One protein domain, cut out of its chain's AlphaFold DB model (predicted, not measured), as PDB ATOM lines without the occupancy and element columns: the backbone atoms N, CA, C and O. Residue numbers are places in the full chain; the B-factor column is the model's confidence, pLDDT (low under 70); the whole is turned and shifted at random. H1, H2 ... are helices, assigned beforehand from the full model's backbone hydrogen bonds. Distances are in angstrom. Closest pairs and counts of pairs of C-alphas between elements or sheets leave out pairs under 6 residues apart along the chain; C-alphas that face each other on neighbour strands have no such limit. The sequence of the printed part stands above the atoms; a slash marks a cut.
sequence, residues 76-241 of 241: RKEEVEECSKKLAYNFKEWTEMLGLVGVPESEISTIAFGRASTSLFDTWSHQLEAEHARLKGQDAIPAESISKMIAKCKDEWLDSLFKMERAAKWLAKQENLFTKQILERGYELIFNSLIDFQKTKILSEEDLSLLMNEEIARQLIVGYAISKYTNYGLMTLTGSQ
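This is residues 76 to 241 of the 241 residues of an uncharacterized protein of Puccinia coronata f. sp. avenae (UniProt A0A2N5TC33). Four long helices, H1, H3, H4 and H5, form an up-and-down bundle, each running against the one before, with the short H2 between H1 and H3. H6 and H7 follow loosely over one side of it near H5, and residues 233 to 241 stick out. The 166 printed residues hold seven named helices, H1 to H7 in chain order, and no named strand: all helix. The whole is a rod of 69 by 31 by 29 A, only just compact, close to loose, with a radius of gyration of the C-alphas of 18.0 A.

H1, residues 77 to 100, begins at C-alpha 77 (60.820, -32.570, 252.657) and spans 35.0 A. H2 is residues 105 to 108. H3, residues 113 to 135, spans 33.1 A; H4, residues 146 to 174, 41.0 A; H5, residues 177 to 199, 32.7 A. H6 is residues 205 to 212. H7, residues 221 to 236, spans 23.4 A and ends at C-alpha 236 (32.249, -6.256, 242.277).

H1 touches H3, opposite ways at a shallow tilt of 12 degrees; their closest C-alphas, Ser 84 and Thr 118, are 5.4 A apart. H3 and H4 form a hairpin, closest at C-alphas Phe 113 and Trp 157, 5.0 A. H5 touches H1, closest at C-alphas Trp 94 and Gly 186, 6.6 A. H1 and H4 are apart. H6 and H7 touch only at the corner. Every O i to N i+4 pair is within hydrogen-bond range in H1, H3, H5 and H6; H4 has 23 of 25, H7 10 of 12, and H2 is too short.

The C-alphas farthest apart, Gly 137 and Gln 241, are 70.1 A apart. The printed part has no cut and no long link. pLDDT is under 70 in residues 140 to 144, 175 and 209 to 241.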
ATOM      1  N   ARG A  76      61.804 -30.849 248.233       71.31
ATOM      2  CA  ARG A  76      62.437 -31.027 249.536       71.31
ATOM      3  C   ARG A  76      61.380 -31.352 250.585       71.31
ATOM      4  O   ARG A  76      60.279 -30.810 250.551       71.31
ATOM      5  N   LYS A  77      61.717 -32.218 251.544       76.31
ATOM      6  CA  LYS A  77      60.820 -32.570 252.657       76.31
ATOM      7  C   LYS A  77      60.346 -31.312 253.393       76.31
ATOM      8  O   LYS A  77      59.185 -31.204 253.765       76.31
ATOM      9  N   GLU A  78      61.237 -30.340 253.534       81.81
ATOM     10  CA  GLU A  78      60.969 -29.052 254.160       81.81
ATOM     11  C   GLU A  78      59.861 -28.268 253.435       81.81
ATOM     12  O   GLU A  78      59.032 -27.649 254.096       81.81
ATOM     13  N   GLU A  79      59.799 -28.339 252.101       80.31
ATOM     14  CA  GLU A  79      58.762 -27.672 251.295       80.31
ATOM     15  C   GLU A  79      57.390 -28.324 251.527       80.31
ATOM     16  O   GLU A  79      56.382 -27.637 251.686       80.31
ATOM     17  N   VAL A  80      57.361 -29.656 251.630       79.31
ATOM     18  CA  VAL A  80      56.153 -30.432 251.951       79.31
ATOM     19  C   VAL A  80      55.654 -30.115 253.365       79.31
ATOM     20  O   VAL A  80      54.466 -29.864 253.573       79.31
ATOM     21  N   GLU A  81      56.560 -30.074 254.346       84.06
ATOM     22  CA  GLU A  81      56.227 -29.734 255.733       84.06
ATOM     23  C   GLU A  81      55.736 -28.286 255.878       84.06
ATOM     24  O   GLU A  81      54.813 -28.018 256.655       84.06
ATOM     25  N   GLU A  82      56.337 -27.340 255.151       86.38
ATOM     26  CA  GLU A  82      55.904 -25.941 255.133       86.38
ATOM     27  C   GLU A  82      54.491 -25.804 254.550       86.38
ATOM     28  O   GLU A  82      53.633 -25.159 255.165       86.38
ATOM     29  N   CYS A  83      54.212 -26.477 253.428       84.00
ATOM     30  CA  CYS A  83      52.873 -26.552 252.842       84.00
ATOM     31  C   CYS A  83      51.850 -27.127 253.833       84.00
ATOM     32  O   CYS A  83      50.803 -26.512 254.055       84.00
ATOM     33  N   SER A  84      52.171 -28.247 254.488       85.88
ATOM     34  CA  SER A  84      51.291 -28.887 255.476       85.88
ATOM     35  C   SER A  84      50.945 -27.951 256.642       85.88
ATOM     36  O   SER A  84      49.770 -27.769 256.982       85.88
ATOM     37  N   LYS A  85      51.951 -27.275 257.219       88.00
ATOM     38  CA  LYS A  85      51.766 -26.320 258.329       88.00
ATOM     39  C   LYS A  85      50.916 -25.122 257.916       88.00
ATOM     40  O   LYS A  85      50.013 -24.724 258.652       88.00
ATOM     41  N   LYS A  86      51.188 -24.558 256.737       88.31
ATOM     42  CA  LYS A  86      50.441 -23.419 256.193       88.31
ATOM     43  C   LYS A  86      48.979 -23.781 255.939       88.31
ATOM     44  O   LYS A  86      48.091 -23.002 256.283       88.31
ATOM     45  N   LEU A  87      48.722 -24.964 255.383       86.62
ATOM     46  CA  LEU A  87      47.375 -25.481 255.169       86.62
ATOM     47  C   LEU A  87      46.632 -25.639 256.498       86.62
ATOM     48  O   LEU A  87      45.533 -25.104 256.647       86.62
ATOM     49  N   ALA A  88      47.246 -26.301 257.482       86.88
ATOM     50  CA  ALA A  88      46.644 -26.508 258.797       86.88
ATOM     51  C   ALA A  88      46.292 -25.180 259.487       86.88
ATOM     52  O   ALA A  88      45.186 -25.026 260.010       86.88
ATOM     53  N   TYR A  89      47.205 -24.203 259.446       89.31
ATOM     54  CA  TYR A  89      46.977 -22.865 259.990       89.31
ATOM     55  C   TYR A  89      45.802 -22.160 259.300       89.31
ATOM     56  O   TYR A  89      44.872 -21.711 259.968       89.31
ATOM     57  N   ASN A  90      45.805 -22.120 257.965       88.75
ATOM     58  CA  ASN A  90      44.778 -21.422 257.197       88.75
ATOM     59  C   ASN A  90      43.382 -22.027 257.397       88.75
ATOM     60  O   ASN A  90      42.403 -21.294 257.525       88.75
ATOM     61  N   PHE A  91      43.276 -23.360 257.421       88.88
ATOM     62  CA  PHE A  91      41.997 -24.025 257.669       88.88
ATOM     63  C   PHE A  91      41.515 -23.796 259.097       88.88
ATOM     64  O   PHE A  91      40.324 -23.562 259.286       88.88
ATOM     65  N   LYS A  92      42.417 -23.799 260.084       88.56
ATOM     66  CA  LYS A  92      42.073 -23.458 261.466       88.56
ATOM     67  C   LYS A  92      41.496 -22.041 261.555       88.56
ATOM     68  O   LYS A  92      40.374 -21.885 262.029       88.56
ATOM     69  N   GLU A  93      42.209 -21.045 261.034       89.94
ATOM     70  CA  GLU A  93      41.757 -19.645 261.019       89.94
ATOM     71  C   GLU A  93      40.396 -19.503 260.321       89.94
ATOM     72  O   GLU A  93      39.477 -18.855 260.821       89.94
ATOM     73  N   TRP A  94      40.220 -20.176 259.185       89.69
ATOM     74  CA  TRP A  94      38.953 -20.169 258.467       89.69
ATOM     75  C   TRP A  94      37.801 -20.813 259.254       89.69
ATOM     76  O   TRP A  94      36.702 -20.254 259.296       89.69
ATOM     77  N   THR A  95      38.034 -21.942 259.930       87.12
ATOM     78  CA  THR A  95      37.016 -22.562 260.796       87.12
ATOM     79  C   THR A  95      36.656 -21.690 261.999       87.12
ATOM     80  O   THR A  95      35.486 -21.627 262.377       87.12
ATOM     81  N   GLU A  96      37.620 -20.955 262.561       88.00
ATOM     82  CA  GLU A  96      37.372 -19.978 263.625       88.00
ATOM     83  C   GLU A  96      36.501 -18.818 263.116       88.00
ATOM     84  O   GLU A  96      35.528 -18.445 263.774       88.00
ATOM     85  N   MET A  97      36.762 -18.310 261.902       88.12
ATOM     86  CA  MET A  97      35.921 -17.284 261.269       88.12
ATOM     87  C   MET A  97      34.477 -17.751 261.053       88.12
ATOM     88  O   MET A  97      33.548 -16.977 261.294       88.12
ATOM     89  N   LEU A  98      34.265 -19.007 260.642       85.06
ATOM     90  CA  LEU A  98      32.919 -19.585 260.533       85.06
ATOM     91  C   LEU A  98      32.191 -19.599 261.887       85.06
ATOM     92  O   LEU A  98      30.999 -19.289 261.945       85.06
ATOM     93  N   GLY A  99      32.907 -19.908 262.972       84.50
ATOM     94  CA  GLY A  99      32.361 -19.883 264.330       84.50
ATOM     95  C   GLY A  99      31.949 -18.475 264.766       84.50
ATOM     96  O   GLY A  99      30.865 -18.291 265.319       84.50
ATOM     97  N   LEU A 100      32.761 -17.462 264.444       86.69
ATOM     98  CA  LEU A 100      32.473 -16.059 264.770       86.69
ATOM     99  C   LEU A 100      31.211 -15.521 264.084       86.69
ATOM    100  O   LEU A 100      30.523 -14.676 264.653       86.69
ATOM    101  N   VAL A 101      30.878 -16.014 262.888       84.00
ATOM    102  CA  VAL A 101      29.643 -15.631 262.176       84.00
ATOM    103  C   VAL A 101      28.437 -16.508 262.524       84.00
ATOM    104  O   VAL A 101      27.389 -16.410 261.884       84.00
ATOM    105  N   GLY A 102      28.565 -17.345 263.557       82.31
ATOM    106  CA  GLY A 102      27.464 -18.117 264.118       82.31
ATOM    107  C   GLY A 102      27.106 -19.378 263.338       82.31
ATOM    108  O   GLY A 102      26.012 -19.909 263.539       82.31
ATOM    109  N   VAL A 103      27.991 -19.880 262.465       81.31
ATOM    110  CA  VAL A 103      27.802 -21.221 261.894       81.31
ATOM    111  C   VAL A 103      27.910 -22.239 263.036       81.31
ATOM    112  O   VAL A 103      28.869 -22.179 263.807       81.31
ATOM    113  N   PRO A 104      26.956 -23.177 263.178       82.00
ATOM    114  CA  PRO A 104      27.013 -24.175 264.238       82.00
ATOM    115  C   PRO A 104      28.302 -24.996 264.180       82.00
ATOM    116  O   PRO A 104      28.695 -25.473 263.116       82.00
ATOM    117  N   GLU A 105      28.921 -25.246 265.335       81.44
ATOM    118  CA  GLU A 105      30.135 -26.067 265.428       81.44
ATOM    119  C   GLU A 105      29.920 -27.483 264.867       81.44
ATOM    120  O   GLU A 105      30.827 -28.063 264.274       81.44
ATOM    121  N   SER A 106      28.699 -28.020 264.959       80.88
ATOM    122  CA  SER A 106      28.327 -29.297 264.339       80.88
ATOM    123  C   SER A 106      28.394 -29.280 262.810       80.88
ATOM    124  O   SER A 106      28.554 -30.333 262.210       80.88
ATOM    125  N   GLU A 107      28.272 -28.119 262.168       76.81
ATOM    126  CA  GLU A 107      28.473 -27.975 260.723       76.81
ATOM    127  C   GLU A 107      29.963 -27.735 260.419       76.81
ATOM    128  O   GLU A 107      30.515 -28.381 259.532       76.81
ATOM    129  N   ILE A 108      30.652 -26.901 261.209       77.81
ATOM    130  CA  ILE A 108      32.081 -26.570 261.017       77.81
ATOM    131  C   ILE A 108      32.986 -27.791 261.224       77.81
ATOM    132  O   ILE A 108      33.810 -28.105 260.369       77.81
ATOM    133  N   SER A 109      32.825 -28.501 262.343       74.25
ATOM    134  CA  SER A 109      33.664 -29.648 262.736       74.25
ATOM    135  C   SER A 109      33.601 -30.815 261.754       74.25
ATOM    136  O   SER A 109      34.481 -31.677 261.743       74.25
ATOM    137  N   THR A 110      32.567 -30.837 260.914       72.75
ATOM    138  CA  THR A 110      32.382 -31.865 259.898       72.75
ATOM    139  C   THR A 110      33.137 -31.564 258.604       72.75
ATOM    140  O   THR A 110      33.289 -32.477 257.791       72.75
ATOM    141  N   ILE A 111      33.639 -30.339 258.414       79.38
ATOM    142  CA  ILE A 111      34.474 -29.956 257.273       79.38
ATOM    143  C   ILE A 111      35.896 -30.465 257.541       79.38
ATOM    144  O   ILE A 111      36.702 -29.828 258.218       79.38
ATOM    145  N   ALA A 112      36.186 -31.662 257.036       83.00
ATOM    146  CA  ALA A 112      37.406 -32.402 257.338       83.00
ATOM    147  C   ALA A 112      38.567 -32.111 256.374       83.00
ATOM    148  O   ALA A 112      39.667 -32.598 256.619       83.00
ATOM    149  N   PHE A 113      38.361 -31.302 255.324       84.94
ATOM    150  CA  PHE A 113      39.338 -31.092 254.249       84.94
ATOM    151  C   PHE A 113      40.740 -30.779 254.774       84.94
ATOM    152  O   PHE A 113      41.698 -31.444 254.394       84.94
ATOM    153  N   GLY A 114      40.858 -29.800 255.678       82.69
ATOM    154  CA  GLY A 114      42.150 -29.405 256.240       82.69
ATOM    155  C   GLY A 114      42.871 -30.573 256.920       82.69
ATOM    156  O   GLY A 114      44.046 -30.816 256.666       82.69
ATOM    157  N   ARG A 115      42.138 -31.354 257.720       85.38
ATOM    158  CA  ARG A 115      42.669 -32.525 258.429       85.38
ATOM    159  C   ARG A 115      43.078 -33.633 257.462       85.38
ATOM    160  O   ARG A 115      44.190 -34.138 257.581       85.38
ATOM    161  N   ALA A 116      42.205 -33.971 256.512       84.31
ATOM    162  CA  ALA A 116      42.457 -34.979 255.484       84.31
ATOM    163  C   ALA A 116      43.730 -34.650 254.692       84.31
ATOM    164  O   ALA A 116      44.590 -35.503 254.484       84.31
ATOM    165  N   SER A 117      43.871 -33.379 254.314       84.75
ATOM    166  CA  SER A 117      45.008 -32.860 253.565       84.75
ATOM    167  C   SER A 117      46.310 -32.887 254.368       84.75
ATOM    168  O   SER A 117      47.325 -33.356 253.858       84.75
ATOM    169  N   THR A 118      46.296 -32.456 255.634       85.62
ATOM    170  CA  THR A 118      47.467 -32.566 256.523       85.62
ATOM    171  C   THR A 118      47.891 -34.024 256.709       85.62
ATOM    172  O   THR A 118      49.071 -34.334 256.587       85.62
ATOM    173  N   SER A 119      46.944 -34.948 256.904       86.00
ATOM    174  CA  SER A 119      47.266 -36.376 257.029       86.00
ATOM    175  C   SER A 119      47.877 -36.973 255.753       86.00
ATOM    176  O   SER A 119      48.743 -37.846 255.841       86.00
ATOM    177  N   LEU A 120      47.468 -36.502 254.570       85.06
ATOM    178  CA  LEU A 120      48.092 -36.903 253.306       85.06
ATOM    179  C   LEU A 120      49.541 -36.401 253.208       85.06
ATOM    180  O   LEU A 120      50.430 -37.176 252.853       85.06
ATOM    181  N   PHE A 121      49.790 -35.141 253.576       84.06
ATOM    182  CA  PHE A 121      51.142 -34.574 253.641       84.06
ATOM    183  C   PHE A 121      52.058 -35.339 254.609       84.06
ATOM    184  O   PHE A 121      53.211 -35.624 254.272       84.06
ATOM    185  N   ASP A 122      51.550 -35.707 255.786       83.19
ATOM    186  CA  ASP A 122      52.307 -36.468 256.785       83.19
ATOM    187  C   ASP A 122      52.660 -37.869 256.258       83.19
ATOM    188  O   ASP A 122      53.808 -38.311 256.348       83.19
ATOM    189  N   THR A 123      51.696 -38.542 255.621       83.88
ATOM    190  CA  THR A 123      51.900 -39.864 255.001       83.88
ATOM    191  C   THR A 123      52.952 -39.801 253.896       83.88
ATOM    192  O   THR A 123      53.851 -40.642 253.842       83.88
ATOM    193  N   TRP A 124      52.885 -38.775 253.042       82.19
ATOM    194  CA  TRP A 124      53.873 -38.565 251.987       82.19
ATOM    195  C   TRP A 124      55.274 -38.313 252.546       82.19
ATOM    196  O   TRP A 124      56.247 -38.909 252.082       82.19
ATOM    197  N   SER A 125      55.375 -37.486 253.587       81.19
ATOM    198  CA  SER A 125      56.648 -37.189 254.250       81.19
ATOM    199  C   SER A 125      57.291 -38.454 254.825       81.19
ATOM    200  O   SER A 125      58.482 -38.682 254.617       81.19
ATOM    201  N   HIS A 126      56.503 -39.323 255.466       82.50
ATOM    202  CA  HIS A 126      56.990 -40.612 255.961       82.50
ATOM    203  C   HIS A 126      57.418 -41.566 254.842       82.50
ATOM    204  O   HIS A 126      58.413 -42.276 254.992       82.50
ATOM    205  N   GLN A 127      56.721 -41.580 253.701       79.56
ATOM    206  CA  GLN A 127      57.131 -42.411 252.568       79.56
ATOM    207  C   GLN A 127      58.454 -41.924 251.952       79.56
ATOM    208  O   GLN A 127      59.301 -42.750 251.612       79.56
ATOM    209  N   LEU A 128      58.678 -40.607 251.862       78.19
ATOM    210  CA  LEU A 128      59.968 -40.051 251.437       78.19
ATOM    211  C   LEU A 128      61.105 -40.447 252.391       78.19
ATOM    212  O   LEU A 128      62.186 -40.821 251.938       78.19
ATOM    213  N   GLU A 129      60.865 -40.398 253.705       81.12
ATOM    214  CA  GLU A 129      61.837 -40.845 254.711       81.12
ATOM    215  C   GLU A 129      62.161 -42.337 254.571       81.12
ATOM    216  O   GLU A 129      63.336 -42.712 254.591       81.12
ATOM    217  N   ALA A 130      61.137 -43.174 254.385       81.38
ATOM    218  CA  ALA A 130      61.293 -44.614 254.202       81.38
ATOM    219  C   ALA A 130      62.096 -44.950 252.932       81.38
ATOM    220  O   ALA A 130      63.009 -45.776 252.983       81.38
ATOM    221  N   GLU A 131      61.824 -44.279 251.808       78.62
ATOM    222  CA  GLU A 131      62.598 -44.456 250.572       78.62
ATOM    223  C   GLU A 131      64.048 -43.985 250.724       78.62
ATOM    224  O   GLU A 131      64.974 -44.669 250.285       78.62
ATOM    225  N   HIS A 132      64.284 -42.861 251.406       80.38
ATOM    226  CA  HIS A 132      65.644 -42.376 251.661       80.38
ATOM    227  C   HIS A 132      66.441 -43.323 252.562       80.38
ATOM    228  O   HIS A 132      67.620 -43.575 252.305       80.38
ATOM    229  N   ALA A 133      65.808 -43.876 253.601       80.81
ATOM    230  CA  ALA A 133      66.407 -44.898 254.458       80.81
ATOM    231  C   ALA A 133      66.753 -46.161 253.652       80.81
ATOM    232  O   ALA A 133      67.883 -46.649 253.724       80.81
ATOM    233  N   ARG A 134      65.832 -46.621 252.794       80.31
ATOM    234  CA  ARG A 134      66.038 -47.771 251.899       80.31
ATOM    235  C   ARG A 134      67.216 -47.560 250.947       80.31
ATOM    236  O   ARG A 134      68.063 -48.443 250.824       80.31
ATOM    237  N   LEU A 135      67.317 -46.387 250.316       79.62
ATOM    238  CA  LEU A 135      68.435 -46.026 249.429       79.62
ATOM    239  C   LEU A 135      69.785 -45.980 250.162       79.62
ATOM    240  O   LEU A 135      70.825 -46.242 249.560       79.62
ATOM    241  N   LYS A 136      69.774 -45.682 251.464       83.06
ATOM    242  CA  LYS A 136      70.954 -45.714 252.338       83.06
ATOM    243  C   LYS A 136      71.261 -47.099 252.916       83.06
ATOM    244  O   LYS A 136      72.220 -47.224 253.675       83.06
ATOM    245  N   GLY A 137      70.470 -48.125 252.589       81.19
ATOM    246  CA  GLY A 137      70.610 -49.471 253.152       81.19
ATOM    247  C   GLY A 137      70.255 -49.556 254.640       81.19
ATOM    248  O   GLY A 137      70.770 -50.425 255.336       81.19
ATOM    249  N   GLN A 138      69.428 -48.634 255.137       82.62
ATOM    250  CA  GLN A 138      68.921 -48.621 256.508       82.62
ATOM    251  C   GLN A 138      67.552 -49.307 256.579       82.62
ATOM    252  O   GLN A 138      66.803 -49.308 255.598       82.62
ATOM    253  N   ASP A 139      67.215 -49.859 257.747       73.25
ATOM    254  CA  ASP A 139      65.881 -50.403 258.000       73.25
ATOM    255  C   ASP A 139      64.835 -49.287 257.871       73.25
ATOM    256  O   ASP A 139      64.870 -48.288 258.592       73.25
ATOM    257  N   ALA A 140      63.906 -49.457 256.932       69.25
ATOM    258  CA  ALA A 140      62.809 -48.531 256.701       69.25
ATOM    259  C   ALA A 140      61.529 -49.058 257.358       69.25
ATOM    260  O   ALA A 140      61.167 -50.227 257.200       69.25
ATOM    261  N   ILE A 141      60.815 -48.188 258.074       63.25
ATOM    262  CA  ILE A 141      59.469 -48.496 258.562       63.25
ATOM    263  C   ILE A 141      58.531 -48.533 257.344       63.25
ATOM    264  O   ILE A 141      58.592 -47.618 256.520       63.25
ATOM    265  N   PRO A 142      57.660 -49.550 257.204       58.84
ATOM    266  CA  PRO A 142      56.683 -49.582 256.124       58.84
ATOM    267  C   PRO A 142      55.759 -48.363 256.214       58.84
ATOM    268  O   PRO A 142      55.008 -48.223 257.179       58.84
ATOM    269  N   ALA A 143      55.810 -47.487 255.212       63.22
ATOM    270  CA  ALA A 143      54.845 -46.407 255.067       63.22
ATOM    271  C   ALA A 143      53.524 -46.958 254.504       63.22
ATOM    272  O   ALA A 143      53.514 -47.904 253.707       63.22
ATOM    273  N   GLU A 144      52.400 -46.369 254.914       67.44
ATOM    274  CA  GLU A 144      51.127 -46.611 254.238       67.44
ATOM    275  C   GLU A 144      51.235 -46.173 252.771       67.44
ATOM    276  O   GLU A 144      51.905 -45.195 252.444       67.44
ATOM    277  N   SER A 145      50.592 -46.914 251.868       74.88
ATOM    278  CA  SER A 145      50.603 -46.570 250.447       74.88
ATOM    279  C   SER A 145      49.906 -45.228 250.237       74.88
ATOM    280  O   SER A 145      48.697 -45.123 250.451       74.88
ATOM    281  N   ILE A 146      50.652 -44.237 249.740       73.06
ATOM    282  CA  ILE A 146      50.116 -42.925 249.354       73.06
ATOM    283  C   ILE A 146      48.874 -43.054 248.471       73.06
ATOM    284  O   ILE A 146      47.895 -42.361 248.702       73.06
ATOM    285  N   SER A 147      48.851 -43.994 247.527       72.75
ATOM    286  CA  SER A 147      47.706 -44.220 246.637       72.75
ATOM    287  C   SER A 147      46.419 -44.571 247.397       72.75
ATOM    288  O   SER A 147      45.337 -44.108 247.043       72.75
ATOM    289  N   LYS A 148      46.518 -45.367 248.472       76.19
ATOM    290  CA  LYS A 148      45.369 -45.678 249.338       76.19
ATOM    291  C   LYS A 148      44.936 -44.458 250.145       76.19
ATOM    292  O   LYS A 148      43.739 -44.233 250.311       76.19
ATOM    293  N   MET A 149      45.903 -43.674 250.615       79.94
ATOM    294  CA  MET A 149      45.630 -42.455 251.364       79.94
ATOM    295  C   MET A 149      44.960 -41.396 250.486       79.94
ATOM    296  O   MET A 149      43.970 -40.815 250.907       79.94
ATOM    297  N   ILE A 150      45.408 -41.217 249.239       77.69
ATOM    298  CA  ILE A 150      44.773 -40.338 248.248       77.69
ATOM    299  C   ILE A 150      43.307 -40.728 248.048       77.69
ATOM    300  O   ILE A 150      42.437 -39.864 248.114       77.69
ATOM    301  N   ALA A 151      43.014 -42.020 247.865       78.38
ATOM    302  CA  ALA A 151      41.639 -42.489 247.698       78.38
ATOM    303  C   ALA A 151      40.759 -42.159 248.918       78.38
ATOM    304  O   ALA A 151      39.642 -41.676 248.758       78.38
ATOM    305  N   LYS A 152      41.279 -42.346 250.136       81.88
ATOM    306  CA  LYS A 152      40.572 -41.982 251.373       81.88
ATOM    307  C   LYS A 152      40.374 -40.466 251.504       81.88
ATOM    308  O   LYS A 152      39.281 -40.009 251.826       81.88
ATOM    309  N   CYS A 153      41.423 -39.686 251.252       81.94
ATOM    310  CA  CYS A 153      41.380 -38.228 251.319       81.94
ATOM    311  C   CYS A 153      40.407 -37.650 250.292       81.94
ATOM    312  O   CYS A 153      39.704 -36.700 250.614       81.94
ATOM    313  N   LYS A 154      40.306 -38.249 249.100       78.00
ATOM    314  CA  LYS A 154      39.334 -37.863 248.076       78.00
ATOM    315  C   LYS A 154      37.907 -37.883 248.623       78.00
ATOM    316  O   LYS A 154      37.212 -36.879 248.496       78.00
ATOM    317  N   ASP A 155      37.491 -38.966 249.272       79.94
ATOM    318  CA  ASP A 155      36.144 -39.062 249.847       79.94
ATOM    319  C   ASP A 155      35.906 -37.976 250.914       79.94
ATOM    320  O   ASP A 155      34.869 -37.308 250.914       79.94
ATOM    321  N   GLU A 156      36.893 -37.732 251.784       83.44
ATOM    322  CA  GLU A 156      36.823 -36.687 252.817       83.44
ATOM    323  C   GLU A 156      36.807 -35.261 252.228       83.44
ATOM    324  O   GLU A 156      36.133 -34.366 252.757       83.44
ATOM    325  N   TRP A 157      37.517 -35.027 251.121       82.56
ATOM    326  CA  TRP A 157      37.522 -33.755 250.401       82.56
ATOM    327  C   TRP A 157      36.175 -33.475 249.739       82.56
ATOM    328  O   TRP A 157      35.637 -32.375 249.893       82.56
ATOM    329  N   LEU A 158      35.607 -34.472 249.053       77.25
ATOM    330  CA  LEU A 158      34.291 -34.376 248.420       77.25
ATOM    331  C   LEU A 158      33.205 -34.081 249.458       77.25
ATOM    332  O   LEU A 158      32.433 -33.132 249.308       77.25
ATOM    333  N   ASP A 159      33.179 -34.841 250.550       81.62
ATOM    334  CA  ASP A 159      32.229 -34.647 251.646       81.62
ATOM    335  C   ASP A 159      32.372 -33.255 252.295       81.62
ATOM    336  O   ASP A 159      31.382 -32.582 252.594       81.62
ATOM    337  N   SER A 160      33.603 -32.750 252.422       82.81
ATOM    338  CA  SER A 160      33.861 -31.390 252.911       82.81
ATOM    339  C   SER A 160      33.291 -30.308 251.990       82.81
ATOM    340  O   SER A 160      32.700 -29.345 252.483       82.81
ATOM    341  N   LEU A 161      33.403 -30.471 250.668       78.81
ATOM    342  CA  LEU A 161      32.798 -29.556 249.694       78.81
ATOM    343  C   LEU A 161      31.265 -29.545 249.799       78.81
ATOM    344  O   LEU A 161      30.657 -28.472 249.824       78.81
ATOM    345  N   PHE A 162      30.630 -30.712 249.955       77.19
ATOM    346  CA  PHE A 162      29.181 -30.803 250.189       77.19
ATOM    347  C   PHE A 162      28.749 -30.086 251.476       77.19
ATOM    348  O   PHE A 162      27.736 -29.378 251.510       77.19
ATOM    349  N   LYS A 163      29.516 -30.242 252.555       79.62
ATOM    350  CA  LYS A 163      29.236 -29.580 253.837       79.62
ATOM    351  C   LYS A 163      29.437 -28.069 253.754       79.62
ATOM    352  O   LYS A 163      28.620 -27.315 254.282       79.62
ATOM    353  N   MET A 164      30.441 -27.613 253.008       78.44
ATOM    354  CA  MET A 164      30.622 -26.193 252.706       78.44
ATOM    355  C   MET A 164      29.460 -25.601 251.913       78.44
ATOM    356  O   MET A 164      29.056 -24.472 252.187       78.44
ATOM    357  N   GLU A 165      28.863 -26.342 250.977       75.62
ATOM    358  CA  GLU A 165      27.643 -25.892 250.301       75.62
ATOM    359  C   GLU A 165      26.481 -25.723 251.291       75.62
ATOM    360  O   GLU A 165      25.724 -24.748 251.217       75.62
ATOM    361  N   ARG A 166      26.330 -26.645 252.246       76.06
ATOM    362  CA  ARG A 166      25.296 -26.533 253.281       76.06
ATOM    363  C   ARG A 166      25.524 -25.307 254.169       76.06
ATOM    364  O   ARG A 166      24.582 -24.537 254.376       76.06
ATOM    365  N   ALA A 167      26.761 -25.083 254.613       74.38
ATOM    366  CA  ALA A 167      27.143 -23.874 255.342       74.38
ATOM    367  C   ALA A 167      26.878 -22.611 254.503       74.38
ATOM    368  O   ALA A 167      26.334 -21.629 255.011       74.38
ATOM    369  N   ALA A 168      27.148 -22.655 253.195       72.94
ATOM    370  CA  ALA A 168      26.875 -21.553 252.278       72.94
ATOM    371  C   ALA A 168      25.383 -21.222 252.169       72.94
ATOM    372  O   ALA A 168      25.011 -20.050 252.187       72.94
ATOM    373  N   LYS A 169      24.510 -22.235 252.112       76.44
ATOM    374  CA  LYS A 169      23.048 -22.046 252.123       76.44
ATOM    375  C   LYS A 169      22.558 -21.422 253.427       76.44
ATOM    376  O   LYS A 169      21.585 -20.671 253.405       76.44
ATOM    377  N   TRP A 170      23.197 -21.736 254.553       74.38
ATOM    378  CA  TRP A 170      22.883 -21.109 255.835       74.38
ATOM    379  C   TRP A 170      23.313 -19.640 255.852       74.38
ATOM    380  O   TRP A 170      22.499 -18.765 256.139       74.38
ATOM    381  N   LEU A 171      24.556 -19.362 255.454       72.19
ATOM    382  CA  LEU A 171      25.126 -18.013 255.432       72.19
ATOM    383  C   LEU A 171      24.440 -17.092 254.415       72.19
ATOM    384  O   LEU A 171      24.265 -15.909 254.687       72.19
ATOM    385  N   ALA A 172      23.961 -17.623 253.287       71.19
ATOM    386  CA  ALA A 172      23.197 -16.853 252.304       71.19
ATOM    387  C   ALA A 172      21.924 -16.217 252.892       71.19
ATOM    388  O   ALA A 172      21.493 -15.174 252.408       71.19
ATOM    389  N   LYS A 173      21.349 -16.800 253.954       74.44
ATOM    390  CA  LYS A 173      20.176 -16.247 254.652       74.44
ATOM    391  C   LYS A 173      20.505 -15.031 255.521       74.44
ATOM    392  O   LYS A 173      19.589 -14.332 255.929       74.44
ATOM    393  N   GLN A 174      21.783 -14.807 255.829       71.38
ATOM    394  CA  GLN A 174      22.238 -13.718 256.697       71.38
ATOM    395  C   GLN A 174      22.489 -12.409 255.926       71.38
ATOM    396  O   GLN A 174      22.778 -11.394 256.549       71.38
ATOM    397  N   GLU A 175      22.433 -12.432 254.582       68.50
ATOM    398  CA  GLU A 175      22.616 -11.284 253.668       68.50
ATOM    399  C   GLU A 175      23.826 -10.366 253.965       68.50
ATOM    400  O   GLU A 175      23.867  -9.208 253.555       68.50
ATOM    401  N   ASN A 176      24.868 -10.881 254.622       72.00
ATOM    402  CA  ASN A 176      26.029 -10.094 255.032       72.00
ATOM    403  C   ASN A 176      27.218 -10.312 254.079       72.00
ATOM    404  O   ASN A 176      27.639 -11.449 253.844       72.00
ATOM    405  N   LEU A 177      27.808  -9.228 253.567       73.50
ATOM    406  CA  LEU A 177      28.997  -9.264 252.704       73.50
ATOM    407  C   LEU A 177      30.169 -10.033 253.342       73.50
ATOM    408  O   LEU A 177      30.835 -10.810 252.660       73.50
ATOM    409  N   PHE A 178      30.365  -9.889 254.652       78.69
ATOM    410  CA  PHE A 178      31.419 -10.578 255.397       78.69
ATOM    411  C   PHE A 178      31.259 -12.106 255.348       78.69
ATOM    412  O   PHE A 178      32.223 -12.840 255.147       78.69
ATOM    413  N   THR A 179      30.022 -12.605 255.428       77.69
ATOM    414  CA  THR A 179      29.747 -14.052 255.348       77.69
ATOM    415  C   THR A 179      30.022 -14.636 253.962       77.69
ATOM    416  O   THR A 179      30.448 -15.785 253.854       77.69
ATOM    417  N   LYS A 180      29.843 -13.837 252.899       72.94
ATOM    418  CA  LYS A 180      30.210 -14.231 251.532       72.94
ATOM    419  C   LYS A 180      31.727 -14.359 251.387       72.94
ATOM    420  O   LYS A 180      32.198 -15.371 250.878       72.94
ATOM    421  N   GLN A 181      32.482 -13.399 251.923       81.19
ATOM    422  CA  GLN A 181      33.949 -13.418 251.892       81.19
ATOM    423  C   GLN A 181      34.541 -14.624 252.635       81.19
ATOM    424  O   GLN A 181      35.487 -15.239 252.149       81.19
ATOM    425  N   ILE A 182      33.962 -15.022 253.776       83.12
ATOM    426  CA  ILE A 182      34.411 -16.218 254.513       83.12
ATOM    427  C   ILE A 182      34.232 -17.490 253.675       83.12
ATOM    428  O   ILE A 182      35.101 -18.362 253.675       83.12
ATOM    429  N   LEU A 183      33.124 -17.614 252.942       80.25
ATOM    430  CA  LEU A 183      32.899 -18.766 252.066       80.25
ATOM    431  C   LEU A 183      33.860 -18.781 250.884       80.25
ATOM    432  O   LEU A 183      34.445 -19.825 250.602       80.25
ATOM    433  N   GLU A 184      34.037 -17.637 250.220       78.38
ATOM    434  CA  GLU A 184      35.001 -17.485 249.127       78.38
ATOM    435  C   GLU A 184      36.400 -17.899 249.579       78.38
ATOM    436  O   GLU A 184      37.050 -18.697 248.904       78.38
ATOM    437  N   ARG A 185      36.813 -17.452 250.771       83.50
ATOM    438  CA  ARG A 185      38.089 -17.842 251.364       83.50
ATOM    439  C   ARG A 185      38.196 -19.351 251.569       83.50
ATOM    440  O   ARG A 185      39.237 -19.923 251.275       83.50
ATOM    441  N   GLY A 186      37.135 -20.008 252.031       83.81
ATOM    442  CA  GLY A 186      37.122 -21.462 252.209       83.81
ATOM    443  C   GLY A 186      37.354 -22.224 250.905       83.81
ATOM    444  O   GLY A 186      38.177 -23.137 250.858       83.81
ATOM    445  N   TYR A 187      36.661 -21.833 249.832       79.06
ATOM    446  CA  TYR A 187      36.857 -22.453 248.517       79.06
ATOM    447  C   TYR A 187      38.267 -22.187 247.986       79.06
ATOM    448  O   TYR A 187      38.925 -23.106 247.508       79.06
ATOM    449  N   GLU A 188      38.763 -20.959 248.136       81.06
ATOM    450  CA  GLU A 188      40.125 -20.590 247.753       81.06
ATOM    451  C   GLU A 188      41.174 -21.451 248.474       81.06
ATOM    452  O   GLU A 188      42.124 -21.922 247.851       81.06
ATOM    453  N   LEU A 189      40.991 -21.712 249.772       85.00
ATOM    454  CA  LEU A 189      41.879 -22.586 250.538       85.00
ATOM    455  C   LEU A 189      41.883 -24.020 250.010       85.00
ATOM    456  O   LEU A 189      42.955 -24.616 249.911       85.00
ATOM    457  N   ILE A 190      40.722 -24.560 249.635       83.25
ATOM    458  CA  ILE A 190      40.632 -25.890 249.020       83.25
ATOM    459  C   ILE A 190      41.406 -25.925 247.702       83.25
ATOM    460  O   ILE A 190      42.274 -26.779 247.535       83.25
ATOM    461  N   PHE A 191      41.158 -24.982 246.791       79.19
ATOM    462  CA  PHE A 191      41.824 -24.978 245.486       79.19
ATOM    463  C   PHE A 191      43.331 -24.764 245.598       79.19
ATOM    464  O   PHE A 191      44.095 -25.497 244.975       79.19
ATOM    465  N   ASN A 192      43.767 -23.829 246.444       81.69
ATOM    466  CA  ASN A 192      45.189 -23.618 246.705       81.69
ATOM    467  C   ASN A 192      45.850 -24.888 247.251       81.69
ATOM    468  O   ASN A 192      46.954 -25.218 246.840       81.69
ATOM    469  N   SER A 193      45.155 -25.641 248.109       82.88
ATOM    470  CA  SER A 193      45.669 -26.911 248.633       82.88
ATOM    471  C   SER A 193      45.819 -27.971 247.542       82.88
ATOM    472  O   SER A 193      46.820 -28.677 247.513       82.88
ATOM    473  N   LEU A 194      44.857 -28.074 246.620       81.81
ATOM    474  CA  LEU A 194      44.935 -29.000 245.483       81.81
ATOM    475  C   LEU A 194      46.080 -28.644 244.525       81.81
ATOM    476  O   LEU A 194      46.796 -29.531 244.061       81.81
ATOM    477  N   ILE A 195      46.301 -27.350 244.285       79.88
ATOM    478  CA  ILE A 195      47.449 -26.856 243.513       79.88
ATOM    479  C   ILE A 195      48.759 -27.177 244.240       79.88
ATOM    480  O   ILE A 195      49.714 -27.634 243.614       79.88
ATOM    481  N   ASP A 196      48.817 -26.968 245.556       81.38
ATOM    482  CA  ASP A 196      49.995 -27.293 246.359       81.38
ATOM    483  C   ASP A 196      50.289 -28.803 246.315       81.38
ATOM    484  O   ASP A 196      51.449 -29.191 246.178       81.38
ATOM    485  N   PHE A 197      49.268 -29.667 246.316       80.88
ATOM    486  CA  PHE A 197      49.437 -31.112 246.123       80.88
ATOM    487  C   PHE A 197      50.007 -31.484 244.750       80.88
ATOM    488  O   PHE A 197      50.861 -32.367 244.667       80.88
ATOM    489  N   GLN A 198      49.582 -30.806 243.683       80.25
ATOM    490  CA  GLN A 198      50.140 -31.014 242.344       80.25
ATOM    491  C   GLN A 198      51.597 -30.537 242.267       80.25
ATOM    492  O   GLN A 198      52.470 -31.254 241.781       80.25
ATOM    493  N   LYS A 199      51.888 -29.344 242.801       80.69
ATOM    494  CA  LYS A 199      53.247 -28.772 242.832       80.69
ATOM    495  C   LYS A 199      54.214 -29.631 243.635       80.69
ATOM    496  O   LYS A 199      55.371 -29.771 243.251       80.69
ATOM    497  N   THR A 200      53.729 -30.228 244.721       77.31
ATOM    498  CA  THR A 200      54.484 -31.171 245.556       77.31
ATOM    499  C   THR A 200      54.469 -32.604 245.012       77.31
ATOM    500  O   THR A 200      55.016 -33.498 245.657       77.31
ATOM    501  N   LYS A 201      53.905 -32.833 243.814       78.44
ATOM    502  CA  LYS A 201      53.802 -34.146 243.149       78.44
ATOM    503  C   LYS A 201      53.178 -35.237 244.031       78.44
ATOM    504  O   LYS A 201      53.411 -36.421 243.804       78.44
ATOM    505  N   ILE A 202      52.396 -34.833 245.032       80.00
ATOM    506  CA  ILE A 202      51.644 -35.739 245.903       80.00
ATOM    507  C   ILE A 202      50.447 -36.294 245.140       80.00
ATOM    508  O   ILE A 202      50.142 -37.477 245.257       80.00
ATOM    509  N   LEU A 203      49.793 -35.442 244.348       78.69
ATOM    510  CA  LEU A 203      48.778 -35.841 243.380       78.69
ATOM    511  C   LEU A 203      49.379 -35.802 241.977       78.69
ATOM    512  O   LEU A 203      50.056 -34.830 241.622       78.69
ATOM    513  N   SER A 204      49.106 -36.833 241.176       74.62
ATOM    514  CA  SER A 204      49.393 -36.773 239.745       74.62
ATOM    515  C   SER A 204      48.412 -35.835 239.033       74.62
ATOM    516  O   SER A 204      47.361 -35.468 239.572       74.62
ATOM    517  N   GLU A 205      48.735 -35.447 237.799       71.38
ATOM    518  CA  GLU A 205      47.792 -34.701 236.962       71.38
ATOM    519  C   GLU A 205      46.525 -35.514 236.679       71.38
ATOM    520  O   GLU A 205      45.435 -34.944 236.629       71.38
ATOM    521  N   GLU A 206      46.634 -36.841 236.546       71.88
ATOM    522  CA  GLU A 206      45.464 -37.708 236.412       71.88
ATOM    523  C   GLU A 206      44.615 -37.724 237.683       71.88
ATOM    524  O   GLU A 206      43.400 -37.567 237.581       71.88
ATOM    525  N   ASP A 207      45.219 -37.863 238.867       71.25
ATOM    526  CA  ASP A 207      44.490 -37.861 240.143       71.25
ATOM    527  C   ASP A 207      43.768 -36.531 240.369       71.25
ATOM    528  O   ASP A 207      42.592 -36.501 240.748       71.25
ATOM    529  N   LEU A 208      44.454 -35.419 240.084       73.88
ATOM    530  CA  LEU A 208      43.866 -34.092 240.161       73.88
ATOM    531  C   LEU A 208      42.750 -33.928 239.129       73.88
ATOM    532  O   LEU A 208      41.672 -33.459 239.475       73.88
ATOM    533  N   SER A 209      42.964 -34.341 237.880       68.44
ATOM    534  CA  SER A 209      41.943 -34.268 236.831       68.44
ATOM    535  C   SER A 209      40.713 -35.101 237.187       68.44
ATOM    536  O   SER A 209      39.586 -34.630 237.040       68.44
ATOM    537  N   LEU A 210      40.898 -36.312 237.712       68.50
ATOM    538  CA  LEU A 210      39.808 -37.167 238.173       68.50
ATOM    539  C   LEU A 210      39.035 -36.511 239.313       68.50
ATOM    540  O   LEU A 210      37.810 -36.505 239.277       68.50
ATOM    541  N   LEU A 211      39.727 -35.928 240.294       69.50
ATOM    542  CA  LEU A 211      39.093 -35.188 241.383       69.50
ATOM    543  C   LEU A 211      38.296 -33.991 240.848       69.50
ATOM    544  O   LEU A 211      37.135 -33.806 241.186       69.50
ATOM    545  N   MET A 212      38.907 -33.198 239.977       68.25
ATOM    546  CA  MET A 212      38.332 -31.976 239.419       68.25
ATOM    547  C   MET A 212      37.128 -32.244 238.498       68.25
ATOM    548  O   MET A 212      36.230 -31.399 238.392       68.25
ATOM    549  N   ASN A 213      37.082 -33.431 237.886       66.25
ATOM    550  CA  ASN A 213      35.989 -33.904 237.038       66.25
ATOM    551  C   ASN A 213      34.928 -34.739 237.781       66.25
ATOM    552  O   ASN A 213      33.979 -35.202 237.148       66.25
ATOM    553  N   GLU A 214      35.044 -34.939 239.096       66.56
ATOM    554  CA  GLU A 214      33.961 -35.542 239.881       66.56
ATOM    555  C   GLU A 214      32.732 -34.624 239.879       66.56
ATOM    556  O   GLU A 214      32.830 -33.404 240.056       66.56
ATOM    557  N   GLU A 215      31.555 -35.218 239.679       59.00
ATOM    558  CA  GLU A 215      30.289 -34.497 239.737       59.00
ATOM    559  C   GLU A 215      29.752 -34.461 241.169       59.00
ATOM    560  O   GLU A 215      29.264 -35.449 241.717       59.00
ATOM    561  N   ILE A 216      29.740 -33.268 241.749       56.00
ATOM    562  CA  ILE A 216      29.055 -32.963 242.999       56.00
ATOM    563  C   ILE A 216      27.724 -32.305 242.640       56.00
ATOM    564  O   ILE A 216      27.680 -31.235 242.039       56.00
ATOM    565  N   ALA A 217      26.608 -32.951 242.992       50.66
ATOM    566  CA  ALA A 217      25.259 -32.418 242.764       50.66
ATOM    567  C   ALA A 217      24.987 -31.974 241.304       50.66
ATOM    568  O   ALA A 217      24.280 -30.990 241.073       50.66
ATOM    569  N   ARG A 218      25.497 -32.735 240.318       48.09
ATOM    570  CA  ARG A 218      25.407 -32.454 238.863       48.09
ATOM    571  C   ARG A 218      26.236 -31.253 238.389       48.09
ATOM    572  O   ARG A 218      25.952 -30.685 237.335       48.09
ATOM    573  N   GLN A 219      27.233 -30.840 239.166       49.00
ATOM    574  CA  GLN A 219      28.249 -29.879 238.752       49.00
ATOM    575  C   GLN A 219      29.627 -30.495 238.969       49.00
ATOM    576  O   GLN A 219      29.898 -31.052 240.028       49.00
ATOM    577  N   LEU A 220      30.509 -30.377 237.977       54.06
ATOM    578  CA  LEU A 220      31.924 -30.710 238.160       54.06
ATOM    579  C   LEU A 220      32.484 -29.866 239.313       54.06
ATOM    580  O   LEU A 220      32.097 -28.701 239.432       54.06
ATOM    581  N   ILE A 221      33.418 -30.378 240.117       59.25
ATOM    582  CA  ILE A 221      34.111 -29.560 241.136       59.25
ATOM    583  C   ILE A 221      34.716 -28.300 240.496       59.25
ATOM    584  O   ILE A 221      34.584 -27.199 241.034       59.25
ATOM    585  N   VAL A 222      35.273 -28.436 239.287       53.34
ATOM    586  CA  VAL A 222      35.705 -27.313 238.432       53.34
ATOM    587  C   VAL A 222      34.550 -26.383 238.073       53.34
ATOM    588  O   VAL A 222      34.684 -25.167 238.152       53.34
ATOM    589  N   GLY A 223      33.393 -26.929 237.700       48.94
ATOM    590  CA  GLY A 223      32.190 -26.149 237.406       48.94
ATOM    591  C   GLY A 223      31.662 -25.396 238.631       48.94
ATOM    592  O   GLY A 223      31.154 -24.281 238.507       48.94
ATOM    593  N   TYR A 224      31.846 -25.955 239.826       53.00
ATOM    594  CA  TYR A 224      31.514 -25.313 241.089       53.00
ATOM    595  C   TYR A 224      32.489 -24.171 241.398       53.00
ATOM    596  O   TYR A 224      32.053 -23.070 241.730       53.00
ATOM    597  N   ALA A 225      33.792 -24.391 241.188       51.06
ATOM    598  CA  ALA A 225      34.820 -23.358 241.259       51.06
ATOM    599  C   ALA A 225      34.481 -22.200 240.311       51.06
ATOM    600  O   ALA A 225      34.241 -21.076 240.745       51.06
ATOM    601  N   ILE A 226      34.371 -22.493 239.015       49.31
ATOM    602  CA  ILE A 226      34.181 -21.498 237.960       49.31
ATOM    603  C   ILE A 226      32.855 -20.764 238.133       49.31
ATOM    604  O   ILE A 226      32.846 -19.537 238.061       49.31
ATOM    605  N   SER A 227      31.740 -21.459 238.401       50.94
ATOM    606  CA  SER A 227      30.429 -20.804 238.540       50.94
ATOM    607  C   SER A 227      30.349 -19.901 239.769       50.94
ATOM    608  O   SER A 227      29.627 -18.902 239.746       50.94
ATOM    609  N   LYS A 228      31.091 -20.204 240.840       53.12
ATOM    610  CA  LYS A 228      31.160 -19.349 242.029       53.12
ATOM    611  C   LYS A 228      32.147 -18.200 241.809       53.12
ATOM    612  O   LYS A 228      31.772 -17.056 242.049       53.12
ATOM    613  N   TYR A 229      33.328 -18.447 241.239       46.47
ATOM    614  CA  TYR A 229      34.283 -17.389 240.880       46.47
ATOM    615  C   TYR A 229      33.687 -16.365 239.897       46.47
ATOM    616  O   TYR A 229      33.880 -15.162 240.078       46.47
ATOM    617  N   THR A 230      32.896 -16.801 238.911       44.19
ATOM    618  CA  THR A 230      32.213 -15.895 237.967       44.19
ATOM    619  C   THR A 230      31.019 -15.169 238.589       44.19
ATOM    620  O   THR A 230      30.907 -13.956 238.418       44.19
ATOM    621  N   ASN A 231      30.159 -15.845 239.362       44.78
ATOM    622  CA  ASN A 231      29.000 -15.184 239.982       44.78
ATOM    623  C   ASN A 231      29.379 -14.167 241.070       44.78
ATOM    624  O   ASN A 231      28.663 -13.182 241.249       44.78
ATOM    625  N   TYR A 232      30.492 -14.363 241.781       43.62
ATOM    626  CA  TYR A 232      30.943 -13.411 242.803       43.62
ATOM    627  C   TYR A 232      31.907 -12.341 242.259       43.62
ATOM    628  O   TYR A 232      31.948 -11.236 242.797       43.62
ATOM    629  N   GLY A 233      32.614 -12.597 241.148       37.84
ATOM    630  CA  GLY A 233      33.430 -11.588 240.454       37.84
ATOM    631  C   GLY A 233      32.612 -10.528 239.700       37.84
ATOM    632  O   GLY A 233      33.023  -9.368 239.619       37.84
ATOM    633  N   LEU A 234      31.422 -10.886 239.205       32.75
ATOM    634  CA  LEU A 234      30.535  -9.961 238.487       32.75
ATOM    635  C   LEU A 234      29.822  -8.947 239.398       32.75
ATOM    636  O   LEU A 234      29.514  -7.852 238.938       32.75
ATOM    637  N   MET A 235      29.625  -9.237 240.691       32.19
ATOM    638  CA  MET A 235      29.006  -8.269 241.614       32.19
ATOM    639  C   MET A 235      29.960  -7.161 242.090       32.19
ATOM    640  O   MET A 235      29.489  -6.118 242.536       32.19
ATOM    641  N   THR A 236      31.281  -7.324 241.955       34.12
ATOM    642  CA  THR A 236      32.249  -6.256 242.277       34.12
ATOM    643  C   THR A 236      32.428  -5.211 241.170       34.12
ATOM    644  O   THR A 236      33.010  -4.164 241.433       34.12
ATOM    645  N   LEU A 237      31.912  -5.445 239.957       28.83
ATOM    646  CA  LEU A 237      32.012  -4.495 238.835       28.83
ATOM    647  C   LEU A 237      30.719  -3.720 238.548       28.83
ATOM    648  O   LEU A 237      30.753  -2.746 237.801       28.83
ATOM    649  N   THR A 238      29.590  -4.091 239.156       30.61
ATOM    650  CA  THR A 238      28.305  -3.389 238.972       30.61
ATOM    651  C   THR A 238      27.894  -2.532 240.175       30.61
ATOM    652  O   THR A 238      26.784  -2.013 240.197       30.61
ATOM    653  N   GLY A 239      28.768  -2.387 241.177       31.55
ATOM    654  CA  GLY A 239      28.520  -1.639 242.416       31.55
ATOM    655  C   GLY A 239      29.147  -0.242 242.480       31.55
ATOM    656  O   GLY A 239      29.290   0.289 243.577       31.55
ATOM    657  N   SER A 240      29.530   0.336 241.340       32.69
ATOM    658  CA  SER A 240      30.059   1.702 241.247       32.69
ATOM    659  C   SER A 240      29.203   2.503 240.267       32.69
ATOM    660  O   SER A 240      29.522   2.585 239.081       32.69
ATOM    661  N   GLN A 241      28.090   3.050 240.756       32.72
ATOM    662  CA  GLN A 241      27.424   4.205 240.149       32.72
ATOM    663  C   GLN A 241      27.476   5.365 241.132       32.72
ATOM    664  O   GLN A 241      27.255   5.107 242.337       32.72
TER     665      GLN A 241